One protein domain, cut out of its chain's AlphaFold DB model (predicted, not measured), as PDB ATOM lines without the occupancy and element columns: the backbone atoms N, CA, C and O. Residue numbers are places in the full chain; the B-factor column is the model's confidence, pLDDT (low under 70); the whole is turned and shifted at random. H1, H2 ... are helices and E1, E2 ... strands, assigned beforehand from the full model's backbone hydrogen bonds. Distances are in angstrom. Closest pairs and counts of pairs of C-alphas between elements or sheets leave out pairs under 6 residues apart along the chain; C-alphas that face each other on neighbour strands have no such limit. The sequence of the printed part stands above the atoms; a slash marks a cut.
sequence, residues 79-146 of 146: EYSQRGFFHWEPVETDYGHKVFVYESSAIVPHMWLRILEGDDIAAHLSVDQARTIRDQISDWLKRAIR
ATOM      1  N   GLU A  79     209.877 164.147 123.853       88.81
ATOM      2  CA  GLU A  79     209.634 163.803 125.250       88.81
ATOM      3  C   GLU A  79     209.550 162.286 125.432       88.81
ATOM      4  O   GLU A  79     209.132 161.550 124.540       88.81
ATOM      5  N   TYR A  80     209.905 161.792 126.616       83.06
ATOM      6  CA  TYR A  80     209.671 160.392 126.964       83.06
ATOM      7  C   TYR A  80     208.251 160.201 127.503       83.06
ATOM      8  O   TYR A  80     207.802 160.918 128.397       83.06
ATOM      9  N   SER A  81     207.553 159.177 127.011       83.69
ATOM     10  CA  SER A  81     206.285 158.731 127.592       83.69
ATOM     11  C   SER A  81     206.474 158.189 129.012       83.69
ATOM     12  O   SER A  81     207.564 157.773 129.406       83.69
ATOM     13  N   GLN A  82     205.375 158.053 129.763       81.94
ATOM     14  CA  GLN A  82     205.384 157.396 131.081       81.94
ATOM     15  C   GLN A  82     205.933 155.960 131.052       81.94
ATOM     16  O   GLN A  82     206.351 155.435 132.080       81.94
ATOM     17  N   ARG A  83     205.909 155.307 129.883       80.19
ATOM     18  CA  ARG A  83     206.426 153.948 129.678       80.19
ATOM     19  C   ARG A  83     207.876 153.921 129.181       80.19
ATOM     20  O   ARG A  83     208.389 152.836 128.933       80.19
ATOM     21  N   GLY A  84     208.522 155.077 129.042       80.38
ATOM     22  CA  GLY A  84     209.930 155.192 128.659       80.38
ATOM     23  C   GLY A  84     210.206 155.162 127.155       80.38
ATOM     24  O   GLY A  84     211.367 155.162 126.773       80.38
ATOM     25  N   PHE A  85     209.182 155.159 126.300       85.00
ATOM     26  CA  PHE A  85     209.370 155.325 124.853       85.00
ATOM     27  C   PHE A  85     209.588 156.795 124.508       85.00
ATOM     28  O   PHE A  85     208.826 157.630 125.002       85.00
ATOM     29  N   PHE A  86     210.575 157.107 123.667       84.25
ATOM     30  CA  PHE A  86     210.798 158.467 123.178       84.25
ATOM     31  C   PHE A  86     209.759 158.868 122.119       84.25
ATOM     32  O   PHE A  86     209.457 158.092 121.216       84.25
ATOM     33  N   HIS A  87     209.201 160.072 122.221       89.00
ATOM     34  CA  HIS A  87     208.265 160.670 121.273       89.00
ATOM     35  C   HIS A  87     208.912 161.910 120.674       89.00
ATOM     36  O   HIS A  87     209.231 162.838 121.408       89.00
ATOM     37  N   TRP A  88     209.074 161.950 119.357       90.38
ATOM     38  CA  TRP A  88     209.584 163.135 118.674       90.38
ATOM     39  C   TRP A  88     208.508 164.220 118.577       90.38
ATOM     40  O   TRP A  88     207.310 163.920 118.546       90.38
ATOM     41  N   GLU A  89     208.948 165.475 118.469       90.56
ATOM     42  CA  GLU A  89     208.082 166.597 118.109       90.56
ATOM     43  C   GLU A  89     207.279 166.273 116.833       90.56
ATOM     44  O   GLU A  89     207.846 165.748 115.864       90.56
ATOM     45  N   PRO A  90     205.961 166.549 116.798       90.44
ATOM     46  CA  PRO A  90     205.137 166.229 115.641       90.44
ATOM     47  C   PRO A  90     205.597 166.967 114.382       90.44
ATOM     48  O   PRO A  90     205.820 168.177 114.400       90.44
ATOM     49  N   VAL A  91     205.650 166.252 113.260       89.19
ATOM     50  CA  VAL A  91     205.978 166.831 111.952       89.19
ATOM     51  C   VAL A  91     204.691 167.252 111.255       89.19
ATOM     52  O   VAL A  91     203.791 166.435 111.060       89.19
ATOM     53  N   GLU A  92     204.586 168.517 110.858       89.19
ATOM     54  CA  GLU A  92     203.470 168.987 110.037       89.19
ATOM     55  C   GLU A  92     203.687 168.600 108.567       89.19
ATOM     56  O   GLU A  92     204.773 168.755 108.011       89.19
ATOM     57  N   THR A  93     202.652 168.047 107.943       82.56
ATOM     58  CA  THR A  93     202.642 167.712 106.513       82.56
ATOM     59  C   THR A  93     202.266 168.928 105.674       82.56
ATOM     60  O   THR A  93     201.570 169.820 106.153       82.56
ATOM     61  N   ASP A  94     202.578 168.895 104.377       79.31
ATOM     62  CA  ASP A  94     202.145 169.920 103.407       79.31
ATOM     63  C   ASP A  94     200.614 170.107 103.341       79.31
ATOM     64  O   ASP A  94     200.118 171.094 102.801       79.31
ATOM     65  N   TYR A  95     199.855 169.153 103.886       76.38
ATOM     66  CA  TYR A  95     198.396 169.171 103.952       76.38
ATOM     67  C   TYR A  95     197.855 169.624 105.325       76.38
ATOM     68  O   TYR A  95     196.667 169.451 105.578       76.38
ATOM     69  N   GLY A  96     198.698 170.132 106.233       81.38
ATOM     70  CA  GLY A  96     198.303 170.624 107.564       81.38
ATOM     71  C   GLY A  96     198.030 169.538 108.616       81.38
ATOM     72  O   GLY A  96     197.607 169.835 109.733       81.38
ATOM     73  N   HIS A  97     198.261 168.261 108.292       81.75
ATOM     74  CA  HIS A  97     198.137 167.155 109.249       81.75
ATOM     75  C   HIS A  97     199.422 166.994 110.060       81.75
ATOM     76  O   HIS A  97     200.510 167.188 109.521       81.75
ATOM     77  N   LYS A  98     199.308 166.551 111.315       85.50
ATOM     78  CA  LYS A  98     200.456 166.216 112.168       85.50
ATOM     79  C   LYS A  98     200.792 164.728 112.081       85.50
ATOM     80  O   LYS A  98     199.919 163.883 112.268       85.50
ATOM     81  N   VAL A  99     202.062 164.416 111.845       85.12
ATOM     82  CA  VAL A  99     202.632 163.066 111.892       85.12
ATOM     83  C   VAL A  99     203.403 162.913 113.194       85.12
ATOM     84  O   VAL A  99     204.328 163.671 113.474       85.12
ATOM     85  N   PHE A 100     203.025 161.910 113.979       86.50
ATOM     86  CA  PHE A 100     203.684 161.573 115.234       86.50
ATOM     87  C   PHE A 100     204.656 160.418 115.000       86.50
ATOM     88  O   PHE A 100     204.285 159.404 114.404       86.50
ATOM     89  N   VAL A 101     205.885 160.568 115.487       84.56
ATOM     90  CA  VAL A 101     206.921 159.531 115.453       84.56
ATOM     91  C   VAL A 101     207.315 159.239 116.891       84.56
ATOM     92  O   VAL A 101     207.527 160.161 117.673       84.56
ATOM     93  N   TYR A 102     207.377 157.965 117.260       85.50
ATOM     94  CA  TYR A 102     207.748 157.540 118.605       85.50
ATOM     95  C   TYR A 102     208.359 156.139 118.581       85.50
ATOM     96  O   TYR A 102     208.096 155.337 117.680       85.50
ATOM     97  N   GLU A 103     209.198 155.853 119.571       83.88
ATOM     98  CA  GLU A 103     209.734 154.524 119.814       83.88
ATOM     99  C   GLU A 103     208.613 153.586 120.252       83.88
ATOM    100  O   GLU A 103     207.648 153.973 120.906       83.88
ATOM    101  N   SER A 104     208.736 152.316 119.898       80.94
ATOM    102  CA  SER A 104     207.728 151.318 120.222       80.94
ATOM    103  C   SER A 104     208.396 149.996 120.545       80.94
ATOM    104  O   SER A 104     209.463 149.680 120.022       80.94
ATOM    105  N   SER A 105     207.734 149.185 121.367       77.88
ATOM    106  CA  SER A 105     208.133 147.801 121.634       77.88
ATOM    107  C   SER A 105     207.818 146.844 120.478       77.88
ATOM    108  O   SER A 105     207.949 145.630 120.635       77.88
ATOM    109  N   ALA A 106     207.316 147.339 119.346       76.31
ATOM    110  CA  ALA A 106     207.020 146.492 118.205       76.31
ATOM    111  C   ALA A 106     208.292 145.957 117.543       76.31
ATOM    112  O   ALA A 106     209.296 146.646 117.409       76.31
ATOM    113  N   ILE A 107     208.196 144.721 117.062       74.00
ATOM    114  CA  ILE A 107     209.320 143.974 116.488       74.00
ATOM    115  C   ILE A 107     209.717 144.512 115.097       74.00
ATOM    116  O   ILE A 107     210.844 144.308 114.656       74.00
ATOM    117  N   VAL A 108     208.808 145.207 114.402       74.88
ATOM    118  CA  VAL A 108     209.032 145.767 113.059       74.88
ATOM    119  C   VAL A 108     208.440 147.177 112.929       74.88
ATOM    120  O   VAL A 108     207.491 147.511 113.655       74.88
ATOM    121  N   PRO A 109     208.941 148.006 111.989       74.25
ATOM    122  CA  PRO A 109     208.327 149.289 111.672       74.25
ATOM    123  C   PRO A 109     206.858 149.110 111.277       74.25
ATOM    124  O   PRO A 109     206.528 148.329 110.383       74.25
ATOM    125  N   HIS A 110     205.977 149.842 111.945       78.12
ATOM    126  CA  HIS A 110     204.539 149.821 111.712       78.12
ATOM    127  C   HIS A 110     203.991 151.241 111.860       78.12
ATOM    128  O   HIS A 110     204.568 152.077 112.553       78.12
ATOM    129  N   MET A 111     202.887 151.515 111.178       79.75
ATOM    130  CA  MET A 111     202.178 152.786 111.228       79.75
ATOM    131  C   MET A 111     200.830 152.591 111.907       79.75
ATOM    132  O   MET A 111     200.208 151.538 111.778       79.75
ATOM    133  N   TRP A 112     200.378 153.618 112.613       79.25
ATOM    134  CA  TRP A 112     199.033 153.667 113.167       79.25
ATOM    135  C   TRP A 112     198.225 154.653 112.335       79.25
ATOM    136  O   TRP A 112     198.601 155.819 112.224       79.25
ATOM    137  N   LEU A 113     197.126 154.191 111.742       78.81
ATOM    138  CA  LEU A 113     196.123 155.092 111.185       78.81
ATOM    139  C   LEU A 113     195.060 155.300 112.253       78.81
ATOM    140  O   LEU A 113     194.422 154.328 112.651       78.81
ATOM    141  N   ARG A 114     194.894 156.541 112.712       78.19
ATOM    142  CA  ARG A 114     193.902 156.920 113.718       78.19
ATOM    143  C   ARG A 114     193.022 158.038 113.177       78.19
ATOM    144  O   ARG A 114     193.546 159.038 112.692       78.19
ATOM    145  N   ILE A 115     191.708 157.868 113.265       76.56
ATOM    146  CA  ILE A 115     190.731 158.903 112.907       76.56
ATOM    147  C   ILE A 115     190.250 159.538 114.210       76.56
ATOM    148  O   ILE A 115     189.752 158.842 115.087       76.56
ATOM    149  N   LEU A 116     190.470 160.847 114.360       69.00
ATOM    150  CA  LEU A 116     190.167 161.581 115.597       69.00
ATOM    151  C   LEU A 116     188.777 162.240 115.589       69.00
ATOM    152  O   LEU A 116     188.333 162.728 116.625       69.00
ATOM    153  N   GLU A 117     188.094 162.267 114.443       71.38
ATOM    154  CA  GLU A 117     186.708 162.732 114.339       71.38
ATOM    155  C   GLU A 117     185.741 161.546 114.447       71.38
ATOM    156  O   GLU A 117     185.705 160.686 113.567       71.38
ATOM    157  N   GLY A 118     184.932 161.517 115.512       69.50
ATOM    158  CA  GLY A 118     183.956 160.453 115.768       69.50
ATOM    159  C   GLY A 118     184.491 159.358 116.695       69.50
ATOM    160  O   GLY A 118     185.132 159.660 117.702       69.50
ATOM    161  N   ASP A 119     184.187 158.097 116.382       70.88
ATOM    162  CA  ASP A 119     184.713 156.950 117.128       70.88
ATOM    163  C   ASP A 119     186.228 156.828 116.926       70.88
ATOM    164  O   ASP A 119     186.737 156.952 115.811       70.88
ATOM    165  N   ASP A 120     186.946 156.545 118.014       72.00
ATOM    166  CA  ASP A 120     188.396 156.373 118.003       72.00
ATOM    167  C   ASP A 120     188.787 155.055 117.318       72.00
ATOM    168  O   ASP A 120     188.970 154.015 117.955       72.00
ATOM    169  N   ILE A 121     188.870 155.090 115.990       72.94
ATOM    170  CA  ILE A 121     189.261 153.941 115.179       72.94
ATOM    171  C   ILE A 121     190.759 154.035 114.911       72.94
ATOM    172  O   ILE A 121     191.227 154.964 114.246       72.94
ATOM    173  N   ALA A 122     191.500 153.037 115.398       79.81
ATOM    174  CA  ALA A 122     192.923 152.868 115.149       79.81
ATOM    175  C   ALA A 122     193.214 151.520 114.474       79.81
ATOM    176  O   ALA A 122     192.659 150.489 114.858       79.81
ATOM    177  N   ALA A 123     194.118 151.513 113.495       80.62
ATOM    178  CA  ALA A 123     194.602 150.295 112.848       80.62
ATOM    179  C   ALA A 123     196.133 150.253 112.817       80.62
ATOM    180  O   ALA A 123     196.777 151.239 112.456       80.62
ATOM    181  N   HIS A 124     196.706 149.092 113.151       84.25
ATOM    182  CA  HIS A 124     198.121 148.807 112.921       84.25
ATOM    183  C   HIS A 124     198.331 148.396 111.469       84.25
ATOM    184  O   HIS A 124     197.694 147.461 110.983       84.25
ATOM    185  N   LEU A 125     199.260 149.066 110.804       84.06
ATOM    186  CA  LEU A 125     199.598 148.834 109.410       84.06
ATOM    187  C   LEU A 125     201.089 148.536 109.293       84.06
ATOM    188  O   LEU A 125     201.915 149.196 109.925       84.06
ATOM    189  N   SER A 126     201.457 147.589 108.435       87.06
ATOM    190  CA  SER A 126     202.827 147.552 107.928       87.06
ATOM    191  C   SER A 126     203.117 148.816 107.110       87.06
ATOM    192  O   SER A 126     202.204 149.494 106.626       87.06
ATOM    193  N   VAL A 127     204.400 149.123 106.904       83.06
ATOM    194  CA  VAL A 127     204.815 150.246 106.044       83.06
ATOM    195  C   VAL A 127     204.220 150.122 104.633       83.06
ATOM    196  O   VAL A 127     203.766 151.117 104.068       83.06
ATOM    197  N   ASP A 128     204.153 148.909 104.080       88.44
ATOM    198  CA  ASP A 128     203.596 148.666 102.741       88.44
ATOM    199  C   ASP A 128     202.077 148.863 102.692       88.44
ATOM    200  O   ASP A 128     201.559 149.460 101.744       88.44
ATOM    201  N   GLN A 129     201.353 148.431 103.730       88.75
ATOM    202  CA  GLN A 129     199.913 148.682 103.845       88.75
ATOM    203  C   GLN A 129     199.624 150.184 103.927       88.75
ATOM    204  O   GLN A 129     198.756 150.686 103.213       88.75
ATOM    205  N   ALA A 130     200.385 150.918 104.740       86.88
ATOM    206  CA  ALA A 130     200.221 152.360 104.881       86.88
ATOM    207  C   ALA A 130     200.521 153.118 103.577       86.88
ATOM    208  O   ALA A 130     199.761 154.007 103.193       86.88
ATOM    209  N   ARG A 131     201.581 152.730 102.850       87.38
ATOM    210  CA  ARG A 131     201.890 153.282 101.518       87.38
ATOM    211  C   ARG A 131     200.764 153.022 100.523       87.38
ATOM    212  O   ARG A 131     200.340 153.949  99.841       87.38
ATOM    213  N   THR A 132     200.240 151.799 100.499       92.69
ATOM    214  CA  THR A 132     199.140 151.416  99.606       92.69
ATOM    215  C   THR A 132     197.896 152.267  99.861       92.69
ATOM    216  O   THR A 132     197.329 152.823  98.923       92.69
ATOM    217  N   ILE A 133     197.496 152.422 101.127       87.69
ATOM    218  CA  ILE A 133     196.342 153.246 101.509       87.69
ATOM    219  C   ILE A 133     196.569 154.712 101.118       87.69
ATOM    220  O   ILE A 133     195.700 155.321 100.494       87.69
ATOM    221  N   ARG A 134     197.748 155.275 101.420       85.94
ATOM    222  CA  ARG A 134     198.112 156.650 101.040       85.94
ATOM    223  C   ARG A 134     197.993 156.870  99.534       85.94
ATOM    224  O   ARG A 134     197.427 157.879  99.111       85.94
ATOM    225  N   ASP A 135     198.534 155.960  98.731       90.06
ATOM    226  CA  ASP A 135     198.555 156.097  97.273       90.06
ATOM    227  C   ASP A 135     197.137 156.021  96.700       90.06
ATOM    228  O   ASP A 135     196.751 156.863  95.889       90.06
ATOM    229  N   GLN A 136     196.309 155.106  97.214       92.12
ATOM    230  CA  GLN A 136     194.899 155.006  96.835       92.12
ATOM    231  C   GLN A 136     194.097 156.269  97.185       92.12
ATOM    232  O   GLN A 136     193.318 156.740  96.353       92.12
ATOM    233  N   ILE A 137     194.298 156.842  98.379       85.56
ATOM    234  CA  ILE A 137     193.661 158.106  98.786       85.56
ATOM    235  C   ILE A 137     194.140 159.255  97.894       85.56
ATOM    236  O   ILE A 137     193.326 160.034  97.402       85.56
ATOM    237  N   SER A 138     195.446 159.338  97.637       83.50
ATOM    238  CA  SER A 138     196.039 160.379  96.791       83.50
ATOM    239  C   SER A 138     195.473 160.336  95.373       83.50
ATOM    240  O   SER A 138     195.111 161.366  94.806       83.50
ATOM    241  N   ASP A 139     195.353 159.142  94.799       90.69
ATOM    242  CA  ASP A 139     194.774 158.952  93.474       90.69
ATOM    243  C   ASP A 139     193.275 159.251  93.446       90.69
ATOM    244  O   ASP A 139     192.774 159.790  92.456       90.69
ATOM    245  N   TRP A 140     192.547 158.937  94.520       90.81
ATOM    246  CA  TRP A 140     191.150 159.334  94.660       90.81
ATOM    247  C   TRP A 140     190.995 160.860  94.704       90.81
ATOM    248  O   TRP A 140     190.219 161.393  93.914       90.81
ATOM    249  N   LEU A 141     191.784 161.567  95.521       83.94
ATOM    250  CA  LEU A 141     191.768 163.035  95.612       83.94
ATOM    251  C   LEU A 141     192.057 163.694  94.257       83.94
ATOM    252  O   LEU A 141     191.322 164.581  93.828       83.94
ATOM    253  N   LYS A 142     193.076 163.210  93.532       87.56
ATOM    254  CA  LYS A 142     193.408 163.702  92.182       87.56
ATOM    255  C   LYS A 142     192.256 163.544  91.185       87.56
ATOM    256  O   LYS A 142     192.145 164.347  90.263       87.56
ATOM    257  N   ARG A 143     191.425 162.503  91.330       90.50
ATOM    258  CA  ARG A 143     190.237 162.286  90.489       90.50
ATOM    259  C   ARG A 143     189.034 163.111  90.943       90.50
ATOM    260  O   ARG A 143     188.273 163.540  90.090       90.50
ATOM    261  N   ALA A 144     188.856 163.295  92.249       78.44
ATOM    262  CA  ALA A 144     187.695 163.964  92.838       78.44
ATOM    263  C   ALA A 144     187.727 165.496  92.693       78.44
ATOM    264  O   ALA A 144     186.681 166.131  92.767       78.44
ATOM    265  N   ILE A 145     188.910 166.086  92.489       71.06
ATOM    266  CA  ILE A 145     189.116 167.540  92.339       71.06
ATOM    267  C   ILE A 145     189.135 167.961  90.842       71.06
ATOM    268  O   ILE A 145     189.572 169.054  90.491       71.06
ATOM    269  N   ARG A 146     188.659 167.098  89.933       54.22
ATOM    270  CA  ARG A 146     188.387 167.429  88.520       54.22
ATOM    271  C   ARG A 146     186.905 167.681  88.299       54.22
ATOM    272  O   ARG A 146     186.609 168.574  87.478       54.22
TER     273      ARG A 146
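AT A GLANCE: This is residues 79 to 146 of the 146 residues of an uncharacterized protein of Nocardia puris (UniProt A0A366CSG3). A two-strand hairpin, E2 and E3, leads straight into one long helix, H1, whose later part sticks out with the tail as an arm, residues 134 to 146. Ahead of the hairpin lies a mostly unnamed stretch, with the short strand E1 and a long loop, residues 89 to 109. The 68 printed residues include three named strands and one named helix, in the order E1, E2, E3, H1; the sheet E2 - E3 is antiparallel, the class is mixed, helices and strands, and under half of the residues are in named elements. The whole is loose, with a radius of gyration of the C-alphas of 14.4 A, and elongated, spanning 47 by 24 by 24 A.

HOW THE PARTS SIT: E2, residues 110 to 115, and E3, residues 121 to 126, form a hairpin, antiparallel at 158 degrees between their directions. N 111 and O 125 are 2.8 A apart and N 123 and O 113 are 3.0 A apart, both within hydrogen-bond range. H1, residues 127 to 144, has 4 pairs of C-alphas within 8 A of E2, the closest those of His 110 and Val 127 at 5.7 A. E3 and H1 are near each other, with 5 pairs of C-alphas within 10 A. In H1 every O i to N i+4 pair is within hydrogen-bond range. E1, residues 86 to 88, pairs with no named strand and is apart from E2, E3 and H1. Residues 79 to 80 pair with residues 86 to 87 of E1, and residues 91 to 92 with 98 to 99, both antiparallel.

IN THESE COORDINATES: E2 is 16.6 A long, from C-alpha 110 at (204.539, 149.821, 111.712), and E3 16.7 A. H1 is 25.6 A long, ending at C-alpha 144, (187.695, 163.964, 92.838). E1 begins at C-alpha 86, (210.798, 158.467, 123.178), and is 6.6 A long.

THE WHOLE: The C-alphas of Gly 84 and Arg 146 are the two farthest apart, 47.2 A. Without the free arm the body spans 29 by 25 by 25 A. The link E1 to E2 is long, with 21 residues. The printed part has no cut; residues 116, 118 and 146 are under 70 in pLDDT.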